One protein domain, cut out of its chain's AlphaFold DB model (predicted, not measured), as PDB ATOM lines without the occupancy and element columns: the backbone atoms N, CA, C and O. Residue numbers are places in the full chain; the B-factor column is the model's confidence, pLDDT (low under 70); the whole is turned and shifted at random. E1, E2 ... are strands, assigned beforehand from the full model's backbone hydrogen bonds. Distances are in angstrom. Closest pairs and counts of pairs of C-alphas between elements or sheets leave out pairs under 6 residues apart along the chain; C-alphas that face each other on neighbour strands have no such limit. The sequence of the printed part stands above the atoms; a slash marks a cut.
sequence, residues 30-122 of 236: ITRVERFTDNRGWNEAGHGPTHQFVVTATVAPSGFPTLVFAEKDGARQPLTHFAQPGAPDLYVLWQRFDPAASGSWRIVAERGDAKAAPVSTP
ATOM      1  N   ILE A  30      29.330  21.750 -25.167       98.06
ATOM      2  CA  ILE A  30      29.893  22.298 -23.929       98.06
ATOM      3  C   ILE A  30      30.610  23.597 -24.298       98.06
ATOM      4  O   ILE A  30      31.604  23.577 -25.019       98.06
ATOM      5  N   THR A  31      30.111  24.733 -23.818       96.44
ATOM      6  CA  THR A  31      30.598  26.060 -24.240       96.44
ATOM      7  C   THR A  31      31.565  26.689 -23.246       96.44
ATOM      8  O   THR A  31      32.402  27.510 -23.618       96.44
ATOM      9  N   ARG A  32      31.475  26.303 -21.973       96.88
ATOM     10  CA  ARG A  32      32.355  26.787 -20.908       96.88
ATOM     11  C   ARG A  32      32.517  25.709 -19.858       96.88
ATOM     12  O   ARG A  32      31.541  25.055 -19.505       96.88
ATOM     13  N   VAL A  33      33.732  25.577 -19.338       97.69
ATOM     14  CA  VAL A  33      34.031  24.773 -18.154       97.69
ATOM     15  C   VAL A  33      34.914  25.571 -17.213       97.69
ATOM     16  O   VAL A  33      35.822  26.281 -17.654       97.69
ATOM     17  N   GLU A  34      34.668  25.448 -15.918       97.06
ATOM     18  CA  GLU A  34      35.514  26.048 -14.894       97.06
ATOM     19  C   GLU A  34      35.752  25.059 -13.767       97.06
ATOM     20  O   GLU A  34      34.966  24.143 -13.513       97.06
ATOM     21  N   ARG A  35      36.863  25.271 -13.078       96.44
ATOM     22  CA  ARG A  35      37.191  24.592 -11.840       96.44
ATOM     23  C   ARG A  35      37.862  25.609 -10.933       96.44
ATOM     24  O   ARG A  35      38.655  26.394 -11.430       96.44
ATOM     25  N   PHE A  36      37.541  25.585  -9.646       97.62
ATOM     26  CA  PHE A  36      38.177  26.424  -8.629       97.62
ATOM     27  C   PHE A  36      37.948  25.845  -7.226       97.62
ATOM     28  O   PHE A  36      37.140  24.924  -7.048       97.62
ATOM     29  N   THR A  37      38.652  26.368  -6.223       97.94
ATOM     30  CA  THR A  37      38.353  26.122  -4.805       97.94
ATOM     31  C   THR A  37      37.414  27.197  -4.255       97.94
ATOM     32  O   THR A  37      37.505  28.372  -4.604       97.94
ATOM     33  N   ASP A  38      36.484  26.802  -3.389       97.69
ATOM     34  CA  ASP A  38      35.508  27.693  -2.761       97.69
ATOM     35  C   ASP A  38      35.540  27.461  -1.247       97.69
ATOM     36  O   ASP A  38      35.159  26.394  -0.759       97.69
ATOM     37  N   ASN A  39      36.013  28.457  -0.502       98.12
ATOM     38  CA  ASN A  39      35.957  28.503   0.953       98.12
ATOM     39  C   ASN A  39      34.772  29.361   1.395       98.12
ATOM     40  O   ASN A  39      34.769  30.580   1.239       98.12
ATOM     41  N   ARG A  40      33.751  28.738   1.969       96.69
ATOM     42  CA  ARG A  40      32.504  29.396   2.345       96.69
ATOM     43  C   ARG A  40      32.410  29.564   3.851       96.69
ATOM     44  O   ARG A  40      32.501  28.590   4.593       96.69
ATOM     45  N   GLY A  41      32.162  30.794   4.289       94.56
ATOM     46  CA  GLY A  41      31.844  31.103   5.677       94.56
ATOM     47  C   GLY A  41      30.406  30.750   6.061       94.56
ATOM     48  O   GLY A  41      29.553  30.459   5.216       94.56
ATOM     49  N   TRP A  42      30.125  30.820   7.363       91.88
ATOM     50  CA  TRP A  42      28.763  30.705   7.883       91.88
ATOM     51  C   TRP A  42      27.853  31.782   7.282       91.88
ATOM     52  O   TRP A  42      28.280  32.921   7.084       91.88
ATOM     53  N   ASN A  43      26.600  31.433   6.982       87.50
ATOM     54  CA  ASN A  43      25.649  32.368   6.392       87.50
ATOM     55  C   ASN A  43      24.192  31.985   6.651       87.50
ATOM     56  O   ASN A  43      23.835  30.814   6.761       87.50
ATOM     57  N   GLU A  44      23.330  32.998   6.648       81.44
ATOM     58  CA  GLU A  44      21.874  32.826   6.685       81.44
ATOM     59  C   GLU A  44      21.251  32.602   5.297       81.44
ATOM     60  O   GLU A  44      20.028  32.493   5.169       81.44
ATOM     61  N   ALA A  45      22.071  32.504   4.243       76.44
ATOM     62  CA  ALA A  45      21.602  32.091   2.922       76.44
ATOM     63  C   ALA A  45      21.296  30.581   2.874       76.44
ATOM     64  O   ALA A  45      20.778  30.092   1.874       76.44
ATOM     65  N   GLY A  46      21.554  29.861   3.975       75.81
ATOM     66  CA  GLY A  46      21.209  28.457   4.176       75.81
ATOM     67  C   GLY A  46      22.223  27.488   3.572       75.81
ATOM     68  O   GLY A  46      21.903  26.316   3.357       75.81
ATOM     69  N   HIS A  47      23.443  27.967   3.319       80.12
ATOM     70  CA  HIS A  47      24.583  27.141   2.945       80.12
ATOM     71  C   HIS A  47      25.506  26.961   4.153       80.12
ATOM     72  O   HIS A  47      25.907  27.940   4.775       80.12
ATOM     73  N   GLY A  48      25.874  25.721   4.475       86.38
ATOM     74  CA  GLY A  48      26.855  25.462   5.530       86.38
ATOM     75  C   GLY A  48      28.259  25.962   5.154       86.38
ATOM     76  O   GLY A  48      28.553  26.108   3.961       86.38
ATOM     77  N   PRO A  49      29.126  26.217   6.150       92.94
ATOM     78  CA  PRO A  49      30.528  26.504   5.901       92.94
ATOM     79  C   PRO A  49      31.208  25.274   5.297       92.94
ATOM     80  O   PRO A  49      30.915  24.141   5.681       92.94
ATOM     81  N   THR A  50      32.096  25.483   4.331       96.06
ATOM     82  CA  THR A  50      32.779  24.386   3.632       96.06
ATOM     83  C   THR A  50      34.030  24.883   2.922       96.06
ATOM     84  O   THR A  50      34.102  26.049   2.544       96.06
ATOM     85  N   HIS A  51      34.987  23.988   2.700       96.88
ATOM     86  CA  HIS A  51      36.065  24.175   1.737       96.88
ATOM     87  C   HIS A  51      35.993  23.033   0.723       96.88
ATOM     88  O   HIS A  51      36.020  21.852   1.088       96.88
ATOM     89  N   GLN A  52      35.820  23.386  -0.546       97.12
ATOM     90  CA  GLN A  52      35.428  22.443  -1.586       97.12
ATOM     91  C   GLN A  52      36.008  22.817  -2.945       97.12
ATOM     92  O   GLN A  52      36.299  23.983  -3.199       97.12
ATOM     93  N   PHE A  53      36.118  21.835  -3.832       97.00
ATOM     94  CA  PHE A  53      36.188  22.103  -5.258       97.00
ATOM     95  C   PHE A  53      34.797  22.382  -5.805       97.00
ATOM     96  O   PHE A  53      33.801  21.774  -5.399       97.00
ATOM     97  N   VAL A  54      34.763  23.285  -6.775       97.25
ATOM     98  CA  VAL A  54      33.603  23.534  -7.613       97.25
ATOM     99  C   VAL A  54      34.019  23.273  -9.045       97.25
ATOM    100  O   VAL A  54      35.028  23.808  -9.503       97.25
ATOM    101  N   VAL A  55      33.247  22.446  -9.734       97.75
ATOM    102  CA  VAL A  55      33.364  22.226 -11.175       97.75
ATOM    103  C   VAL A  55      32.082  22.736 -11.806       97.75
ATOM    104  O   VAL A  55      30.993  22.345 -11.381       97.75
ATOM    105  N   THR A  56      32.203  23.619 -12.791       97.75
ATOM    106  CA  THR A  56      31.057  24.182 -13.506       97.75
ATOM    107  C   THR A  56      31.155  23.896 -14.994       97.75
ATOM    108  O   THR A  56      32.249  23.796 -15.555       97.75
ATOM    109  N   ALA A  57      29.998  23.773 -15.636       98.31
ATOM    110  CA  ALA A  57      29.891  23.722 -17.081       98.31
ATOM    111  C   ALA A  57      28.642  24.462 -17.566       98.31
ATOM    112  O   ALA A  57      27.595  24.425 -16.916       98.31
ATOM    113  N   THR A  58      28.739  25.086 -18.736       98.12
ATOM    114  CA  THR A  58      27.587  25.560 -19.505       98.12
ATOM    115  C   THR A  58      27.430  24.662 -20.722       98.12
ATOM    116  O   THR A  58      28.395  24.418 -21.452       98.12
ATOM    117  N   VAL A  59      26.213  24.163 -20.928       97.88
ATOM    118  CA  VAL A  59      25.878  23.225 -22.003       97.88
ATOM    119  C   VAL A  59      24.634  23.720 -22.726       97.88
ATOM    120  O   VAL A  59      23.689  24.156 -22.074       97.88
ATOM    121  N   ALA A  60      24.643  23.652 -24.054       96.06
ATOM    122  CA  ALA A  60      23.500  23.970 -24.901       96.06
ATOM    123  C   ALA A  60      23.152  22.756 -25.783       96.06
ATOM    124  O   ALA A  60      24.077  22.160 -26.333       96.06
ATOM    125  N   PRO A  61      21.868  22.385 -25.923       95.62
ATOM    126  CA  PRO A  61      20.733  22.858 -25.120       95.62
ATOM    127  C   PRO A  61      20.852  22.428 -23.642       95.62
ATOM    128  O   PRO A  61      21.355  21.344 -23.329       95.62
ATOM    129  N   SER A  62      20.392  23.281 -22.723       96.31
ATOM    130  CA  SER A  62      20.417  23.034 -21.274       96.31
ATOM    131  C   SER A  62      19.110  22.412 -20.761       96.31
ATOM    132  O   SER A  62      18.126  22.268 -21.491       96.31
ATOM    133  N   GLY A  63      19.100  22.027 -19.483       94.50
ATOM    134  CA  GLY A  63      17.938  21.452 -18.810       94.50
ATOM    135  C   GLY A  63      17.552  20.074 -19.341       94.50
ATOM    136  O   GLY A  63      18.257  19.470 -20.145       94.50
ATOM    137  N   PHE A  64      16.425  19.542 -18.876       94.50
ATOM    138  CA  PHE A  64      15.971  18.207 -19.268       94.50
ATOM    139  C   PHE A  64      15.761  18.085 -20.799       94.50
ATOM    140  O   PHE A  64      15.187  18.999 -21.397       94.50
ATOM    141  N   PRO A  65      16.168  16.970 -21.450       95.81
ATOM    142  CA  PRO A  65      16.841  15.782 -20.901       95.81
ATOM    143  C   PRO A  65      18.387  15.801 -20.967       95.81
ATOM    144  O   PRO A  65      18.999  14.738 -20.982       95.81
ATOM    145  N   THR A  66      19.043  16.965 -21.015       97.81
ATOM    146  CA  THR A  66      20.516  17.060 -20.995       97.81
ATOM    147  C   THR A  66      21.092  16.616 -19.650       97.81
ATOM    148  O   THR A  66      20.781  17.194 -18.603       97.81
ATOM    149  N   LEU A  67      21.995  15.637 -19.698       98.19
ATOM    150  CA  LEU A  67      22.786  15.150 -18.573       98.19
ATOM    151  C   LEU A  67      24.241  15.587 -18.739       98.19
ATOM    152  O   LEU A  67      24.792  15.548 -19.838       98.19
ATOM    153  N   VAL A  68      24.874  15.988 -17.637       98.62
ATOM    154  CA  VAL A  68      26.269  16.443 -17.630       98.62
ATOM    155  C   VAL A  68      27.010  15.749 -16.503       98.62
ATOM    156  O   VAL A  68      26.509  15.667 -15.381       98.62
ATOM    157  N   PHE A  69      28.210  15.262 -16.801       98.62
ATOM    158  CA  PHE A  69      29.042  14.530 -15.857       98.62
ATOM    159  C   PHE A  69      30.461  15.084 -15.848       98.62
ATOM    160  O   PHE A  69      30.981  15.491 -16.888       98.62
ATOM    161  N   ALA A  70      31.089  15.051 -14.677       98.25
ATOM    162  CA  ALA A  70      32.522  15.221 -14.530       98.25
ATOM    163  C   ALA A  70      33.153  13.862 -14.239       98.25
ATOM    164  O   ALA A  70      32.653  13.076 -13.431       98.25
ATOM    165  N   GLU A  71      34.255  13.593 -14.919       97.56
ATOM    166  CA  GLU A  71      34.957  12.325 -14.869       97.56
ATOM    167  C   GLU A  71      36.414  12.521 -14.487       97.56
ATOM    168  O   GLU A  71      37.100  13.415 -14.998       97.56
ATOM    169  N   LYS A  72      36.884  11.656 -13.593       94.56
ATOM    170  CA  LYS A  72      38.264  11.632 -13.124       94.56
ATOM    171  C   LYS A  72      38.602  10.244 -12.601       94.56
ATOM    172  O   LYS A  72      37.829   9.667 -11.846       94.56
ATOM    173  N   ASP A  73      39.752   9.720 -13.022       92.62
ATOM    174  CA  ASP A  73      40.319   8.459 -12.523       92.62
ATOM    175  C   ASP A  73      39.322   7.278 -12.580       92.62
ATOM    176  O   ASP A  73      39.236   6.450 -11.680       92.62
ATOM    177  N   GLY A  74      38.516   7.230 -13.650       90.81
ATOM    178  CA  GLY A  74      37.484   6.208 -13.873       90.81
ATOM    179  C   GLY A  74      36.156   6.447 -13.140       90.81
ATOM    180  O   GLY A  74      35.163   5.801 -13.470       90.81
ATOM    181  N   ALA A  75      36.093   7.392 -12.200       93.88
ATOM    182  CA  ALA A  75      34.846   7.805 -11.566       93.88
ATOM    183  C   ALA A  75      34.070   8.778 -12.465       93.88
ATOM    184  O   ALA A  75      34.657   9.662 -13.090       93.88
ATOM    185  N   ARG A  76      32.738   8.645 -12.483       97.19
ATOM    186  CA  ARG A  76      31.804   9.524 -13.206       97.19
ATOM    187  C   ARG A  76      30.784  10.087 -12.223       97.19
ATOM    188  O   ARG A  76      30.057   9.327 -11.588       97.19
ATOM    189  N   GLN A  77      30.740  11.408 -12.088       97.88
ATOM    190  CA  GLN A  77      29.877  12.106 -11.133       97.88
ATOM    191  C   GLN A  77      28.907  13.037 -11.869       97.88
ATOM    192  O   GLN A  77      29.352  13.813 -12.717       97.88
ATOM    193  N   PRO A  78      27.595  12.986 -11.574       98.19
ATOM    194  CA  PRO A  78      26.626  13.868 -12.212       98.19
ATOM    195  C   PRO A  78      26.760  15.303 -11.691       98.19
ATOM    196  O   PRO A  78      26.952  15.531 -10.494       98.19
ATOM    197  N   LEU A  79      26.609  16.277 -12.586       98.50
ATOM    198  CA  LEU A  79      26.484  17.687 -12.225       98.50
ATOM    199  C   LEU A  79      25.008  18.031 -12.026       98.50
ATOM    200  O   LEU A  79      24.132  17.569 -12.754       98.50
ATOM    201  N   THR A  80      24.732  18.890 -11.050       97.12
ATOM    202  CA  THR A  80      23.385  19.395 -10.783       97.12
ATOM    203  C   THR A  80      23.095  20.594 -11.682       97.12
ATOM    204  O   THR A  80      23.907  21.515 -11.754       97.12
ATOM    205  N   HIS A  81      21.947  20.588 -12.358       96.38
ATOM    206  CA  HIS A  81      21.491  21.688 -13.212       96.38
ATOM    207  C   HIS A  81      20.901  22.836 -12.382       96.38
ATOM    208  O   HIS A  81      20.064  22.621 -11.506       96.38
ATOM    209  N   PHE A  82      21.326  24.060 -12.689       91.50
ATOM    210  CA  PHE A  82      20.841  25.311 -12.120       91.50
ATOM    211  C   PHE A  82      20.410  26.242 -13.243       91.50
ATOM    212  O   PHE A  82      21.251  26.856 -13.904       91.50
ATOM    213  N   ALA A  83      19.095  26.381 -13.404       90.00
ATOM    214  CA  ALA A  83      18.526  27.356 -14.316       90.00
ATOM    215  C   ALA A  83      18.890  28.785 -13.879       90.00
ATOM    216  O   ALA A  83      18.732  29.128 -12.702       90.00
ATOM    217  N   GLN A  84      19.364  29.613 -14.812       83.50
ATOM    218  CA  GLN A  84      19.742  31.003 -14.538       83.50
ATOM    219  C   GLN A  84      18.841  31.972 -15.320       83.50
ATOM    220  O   GLN A  84      18.889  32.019 -16.547       83.50
ATOM    221  N   PRO A  85      18.014  32.796 -14.653       77.56
ATOM    222  CA  PRO A  85      17.249  33.828 -15.345       77.56
ATOM    223  C   PRO A  85      18.178  34.881 -15.969       77.56
ATOM    224  O   PRO A  85      18.895  35.578 -15.253       77.56
ATOM    225  N   GLY A  86      18.153  35.021 -17.297       77.25
ATOM    226  CA  GLY A  86      18.925  36.050 -18.011       77.25
ATOM    227  C   GLY A  86      20.420  35.751 -18.180       77.25
ATOM    228  O   GLY A  86      21.169  36.636 -18.586       77.25
ATOM    229  N   ALA A  87      20.859  34.524 -17.897       86.75
ATOM    230  CA  ALA A  87      22.210  34.043 -18.168       86.75
ATOM    231  C   ALA A  87      22.155  32.577 -18.632       86.75
ATOM    232  O   ALA A  87      21.130  31.923 -18.449       86.75
ATOM    233  N   PRO A  88      23.225  32.032 -19.234       92.81
ATOM    234  CA  PRO A  88      23.277  30.608 -19.530       92.81
ATOM    235  C   PRO A  88      23.151  29.762 -18.257       92.81
ATOM    236  O   PRO A  88      23.730  30.094 -17.220       92.81
ATOM    237  N   ASP A  89      22.433  28.646 -18.359       94.50
ATOM    238  CA  ASP A  89      22.310  27.691 -17.263       94.50
ATOM    239  C   ASP A  89      23.668  27.113 -16.858       94.50
ATOM    240  O   ASP A  89      24.594  26.964 -17.666       94.50
ATOM    241  N   LEU A  90      23.761  26.736 -15.587       95.88
ATOM    242  CA  LEU A  90      24.966  26.161 -15.011       95.88
ATOM    243  C   LEU A  90      24.719  24.721 -14.590       95.88
ATOM    244  O   LEU A  90      23.752  24.411 -13.903       95.88
ATOM    245  N   TYR A  91      25.645  23.849 -14.945       98.12
ATOM    246  CA  TYR A  91      25.790  22.528 -14.359       98.12
ATOM    247  C   TYR A  91      26.914  22.606 -13.342       98.12
ATOM    248  O   TYR A  91      27.989  23.111 -13.665       98.12
ATOM    249  N   VAL A  92      26.676  22.152 -12.112       97.56
ATOM    250  CA  VAL A  92      27.635  22.310 -11.016       97.56
ATOM    251  C   VAL A  92      27.824  21.009 -10.251       97.56
ATOM    252  O   VAL A  92      26.859  20.346  -9.870       97.56
ATOM    253  N   LEU A  93      29.081  20.672  -9.991       97.19
ATOM    254  CA  LEU A  93      29.492  19.653  -9.036       97.19
ATOM    255  C   LEU A  93      30.218  20.346  -7.883       97.19
ATOM    256  O   LEU A  93      31.161  21.112  -8.093       97.19
ATOM    257  N   TRP A  94      29.782  20.043  -6.663       95.38
ATOM    258  CA  TRP A  94      30.479  20.408  -5.436       95.38
ATOM    259  C   TRP A  94      31.075  19.163  -4.813       95.38
ATOM    260  O   TRP A  94      30.358  18.202  -4.537       95.38
ATOM    261  N   GLN A  95      32.369  19.206  -4.538       94.94
ATOM    262  CA  GLN A  95      33.066  18.116  -3.877       94.94
ATOM    263  C   GLN A  95      33.915  18.681  -2.755       94.94
ATOM    264  O   GLN A  95      34.674  19.623  -2.972       94.94
ATOM    265  N   ARG A  96      33.823  18.092  -1.558       94.88
ATOM    266  CA  ARG A  96      34.712  18.449  -0.447       94.88
ATOM    267  C   ARG A  96      36.164  18.452  -0.926       94.88
ATOM    268  O   ARG A  96      36.561  17.580  -1.694       94.88
ATOM    269  N   PHE A  97      36.932  19.440  -0.480       95.62
ATOM    270  CA  PHE A  97      38.315  19.573  -0.900       95.62
ATOM    271  C   PHE A  97      39.110  18.327  -0.510       95.62
ATOM    272  O   PHE A  97      39.113  17.923   0.654       95.62
ATOM    273  N   ASP A  98      39.780  17.755  -1.501       93.00
ATOM    274  CA  ASP A  98      40.670  16.612  -1.369       93.00
ATOM    275  C   ASP A  98      41.895  16.850  -2.265       93.00
ATOM    276  O   ASP A  98      41.749  16.863  -3.488       93.00
ATOM    277  N   PRO A  99      43.101  17.045  -1.708       89.75
ATOM    278  CA  PRO A  99      44.314  17.225  -2.503       89.75
ATOM    279  C   PRO A  99      44.541  16.125  -3.552       89.75
ATOM    280  O   PRO A  99      45.077  16.409  -4.626       89.75
ATOM    281  N   ALA A 100      44.092  14.892  -3.290       89.19
ATOM    282  CA  ALA A 100      44.203  13.782  -4.236       89.19
ATOM    283  C   ALA A 100      43.292  13.957  -5.466       89.19
ATOM    284  O   ALA A 100      43.585  13.446  -6.544       89.19
ATOM    285  N   ALA A 101      42.224  14.749  -5.349       86.69
ATOM    286  CA  ALA A 101      41.330  15.089  -6.453       86.69
ATOM    287  C   ALA A 101      41.865  16.235  -7.343       86.69
ATOM    288  O   ALA A 101      41.139  16.755  -8.204       86.69
ATOM    289  N   SER A 102      43.119  16.662  -7.161       86.06
ATOM    290  CA  SER A 102      43.809  17.651  -8.006       86.06
ATOM    291  C   SER A 102      43.959  17.190  -9.471       86.06
ATOM    292  O   SER A 102      43.660  16.049  -9.827       86.06
ATOM    293  N   GLY A 103      44.338  18.109 -10.366       91.81
ATOM    294  CA  GLY A 103      44.516  17.837 -11.801       91.81
ATOM    295  C   GLY A 103      43.357  18.299 -12.690       91.81
ATOM    296  O   GLY A 103      42.558  19.148 -12.309       91.81
ATOM    297  N   SER A 104      43.266  17.764 -13.901       94.56
ATOM    298  CA  SER A 104      42.163  18.068 -14.820       94.56
ATOM    299  C   SER A 104      41.014  17.085 -14.607       94.56
ATOM    300  O   SER A 104      41.247  15.915 -14.304       94.56
ATOM    301  N   TRP A 105      39.780  17.545 -14.799       96.56
ATOM    302  CA  TRP A 105      38.590  16.697 -14.886       96.56
ATOM    303  C   TRP A 105      38.042  16.751 -16.300       96.56
ATOM    304  O   TRP A 105      38.130  17.786 -16.955       96.56
ATOM    305  N   ARG A 106      37.460  15.655 -16.773       98.12
ATOM    306  CA  ARG A 106      36.825  15.601 -18.087       98.12
ATOM    307  C   ARG A 106      35.327  15.833 -17.941       98.12
ATOM    308  O   ARG A 106      34.669  15.108 -17.206       98.12
ATOM    309  N   ILE A 107      34.789  16.825 -18.636       98.62
ATOM    310  CA  ILE A 107      33.354  17.102 -18.699       98.62
ATOM    311  C   ILE A 107      32.782  16.443 -19.943       98.62
ATOM    312  O   ILE A 107      33.302  16.621 -21.045       98.62
ATOM    313  N   VAL A 108      31.701  15.695 -19.758       98.38
ATOM    314  CA  VAL A 108      30.926  15.084 -20.838       98.38
ATOM    315  C   VAL A 108      29.466  15.480 -20.695       98.38
ATOM    316  O   VAL A 108      28.954  15.600 -19.579       98.38
ATOM    317  N   ALA A 109      28.795  15.679 -21.825       98.44
ATOM    318  CA  ALA A 109      27.384  16.015 -21.865       98.44
ATOM    319  C   ALA A 109      26.667  15.156 -22.907       98.44
ATOM    320  O   ALA A 109      27.208  14.893 -23.984       98.44
ATOM    321  N   GLU A 110      25.460  14.716 -22.572       97.56
ATOM    322  CA  GLU A 110      24.633  13.848 -23.408       97.56
ATOM    323  C   GLU A 110      23.159  14.264 -23.342       97.56
ATOM    324  O   GLU A 110      22.682  14.745 -22.312       97.56
ATOM    325  N   ARG A 111      22.433  14.096 -24.452       95.94
ATOM    326  CA  ARG A 111      20.992  14.376 -24.560       95.94
ATOM    327  C   ARG A 111      20.357  13.362 -25.510       95.94
ATOM    328  O   ARG A 111      20.395  13.526 -26.726       95.94
ATOM    329  N   GLY A 112      19.789  12.297 -24.945       93.38
ATOM    330  CA  GLY A 112      19.394  11.122 -25.729       93.38
ATOM    331  C   GLY A 112      20.625  10.476 -26.369       93.38
ATOM    332  O   GLY A 112      21.612  10.231 -25.679       93.38
ATOM    333  N   ASP A 113      20.588  10.264 -27.684       92.75
ATOM    334  CA  ASP A 113      21.719   9.701 -28.436       92.75
ATOM    335  C   ASP A 113      22.806  10.740 -28.780       92.75
ATOM    336  O   ASP A 113      23.913  10.372 -29.182       92.75
ATOM    337  N   ALA A 114      22.523  12.038 -28.602       94.25
ATOM    338  CA  ALA A 114      23.475  13.116 -28.856       94.25
ATOM    339  C   ALA A 114      24.555  13.168 -27.770       94.25
ATOM    340  O   ALA A 114      24.243  13.136 -26.575       94.25
ATOM    341  N   LYS A 115      25.823  13.321 -28.170       96.12
ATOM    342  CA  LYS A 115      26.966  13.466 -27.256       96.12
ATOM    343  C   LYS A 115      27.840  14.638 -27.667       96.12
ATOM    344  O   LYS A 115      28.196  14.760 -28.834       96.12
ATOM    345  N   ALA A 116      28.222  15.455 -26.692       96.94
ATOM    346  CA  ALA A 116      29.162  16.542 -26.914       96.94
ATOM    347  C   ALA A 116      30.587  15.984 -26.965       96.94
ATOM    348  O   ALA A 116      30.903  14.988 -26.302       96.94
ATOM    349  N   ALA A 117      31.477  16.671 -27.683       97.12
ATOM    350  CA  ALA A 117      32.907  16.436 -27.535       97.12
ATOM    351  C   ALA A 117      33.322  16.685 -26.066       97.12
ATOM    352  O   ALA A 117      32.952  17.721 -25.506       97.12
ATOM    353  N   PRO A 118      34.069  15.769 -25.417       97.50
ATOM    354  CA  PRO A 118      34.516  15.970 -24.043       97.50
ATOM    355  C   PRO A 118      35.427  17.192 -23.909       97.50
ATOM    356  O   PRO A 118      36.306  17.403 -24.744       97.50
ATOM    357  N   VAL A 119      35.275  17.951 -22.822       98.38
ATOM    358  CA  VAL A 119      36.099  19.137 -22.538       98.38
ATOM    359  C   VAL A 119      36.782  18.989 -21.186       98.38
ATOM    360  O   VAL A 119      36.145  18.646 -20.195       98.38
ATOM    361  N   SER A 120      38.081  19.262 -21.129       98.00
ATOM    362  CA  SER A 120      38.854  19.220 -19.886       98.00
ATOM    363  C   SER A 120      38.747  20.528 -19.105       98.00
ATOM    364  O   SER A 120      38.865  21.614 -19.675       98.00
ATOM    365  N   THR A 121      38.552  20.437 -17.790       97.06
ATOM    366  CA  THR A 121      38.640  21.592 -16.894       97.06
ATOM    367  C   THR A 121      40.085  22.088 -16.771       97.06
ATOM    368  O   THR A 121      41.026  21.326 -17.000       97.06
ATOM    369  N   PRO A 122      40.303  23.357 -16.386       94.62
ATOM    370  CA  PRO A 122      41.638  23.825 -16.034       94.62
ATOM    371  C   PRO A 122      42.222  23.023 -14.862       94.62
ATOM    372  O   PRO A 122      41.516  22.692 -13.904       94.62
TER     373      PRO A 122
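Overview. This is residues 30 to 122 of the 236 residues of an uncharacterized protein of Betaproteobacteria bacterium (UniProt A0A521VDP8). Two antiparallel sheets lie face to face as a sandwich, their strands crossed: a twisted sheet of four strands, E1 E2 E6 E5, built on the long hairpin E1 and E2, and a smaller sheet of three, E4 E3 E7. The chain passes between the sheets three times, at the links E2 to E3, E4 to E5 and E6 to E7, and after E7 the last stretch folds back beside that strand in short pairings. The printed part has 93 residues, with seven named strands in the order E1 to E7 and no named helix; the class is all strand. It is compact, with a radius of gyration of the C-alphas of 13.7 A, and flat, spanning 42 by 33 by 17 A.

Along the chain. E1, residues 30 to 40, begins at C-alpha 30 (29.893, 22.298, -23.929), is 27.3 A long and bends by 60 degrees at residue 37. E2, residues 50 to 60, is 30.0 A long and bends by 52 degrees at residue 53. E3 is residues 67 to 72, 16.8 A, and E4 residues 75 to 78, 10.2 A. E4 runs on into E5, residues 80 to 82, 6.6 A, across a break of 1 residue at 31 degrees. E6, residues 90 to 96, is 19.1 A long. E7, residues 106 to 111, is 17.1 A long and ends at C-alpha 111 (20.992, 14.376, -24.560).

Arrangement. In the larger sheet, with edge strands E1 and E5, the hairpin E1 and E2 is antiparallel at 165 degrees, with N 38 and O 52 2.8 A apart. E2 and E6 are antiparallel at 157 degrees, with N 53 and O 95 at 2.8 A. The hairpin E5 and E6 is antiparallel at 133 degrees, with N 82 and O 90 at 2.7 A. In the other sheet E3 is the inner strand: N 67 and O 110 of E7 are 2.8 A apart, and N 70 and O 77 of E4, its hairpin partner, 2.9 A. The parts of the two sheets that face each other are 9.5 A apart centre to centre, with strands at 52 degrees. Between the sheets, the closest C-alphas of E3 and E6 are those of Val 68 and Tyr 91, 6.9 A apart. E1 and E3 are apart, for instance.

Size, cuts and confidence. The C-alphas farthest apart are those of Trp 42 and Asp 113, 42.5 A. Residues 119 to 120 pair antiparallel with 106 to 107 of E7, and 114 to 115 with 110 to 111. The printed part has no cut and no long link. Its mean pLDDT is 94.2, and no printed residue is under 70.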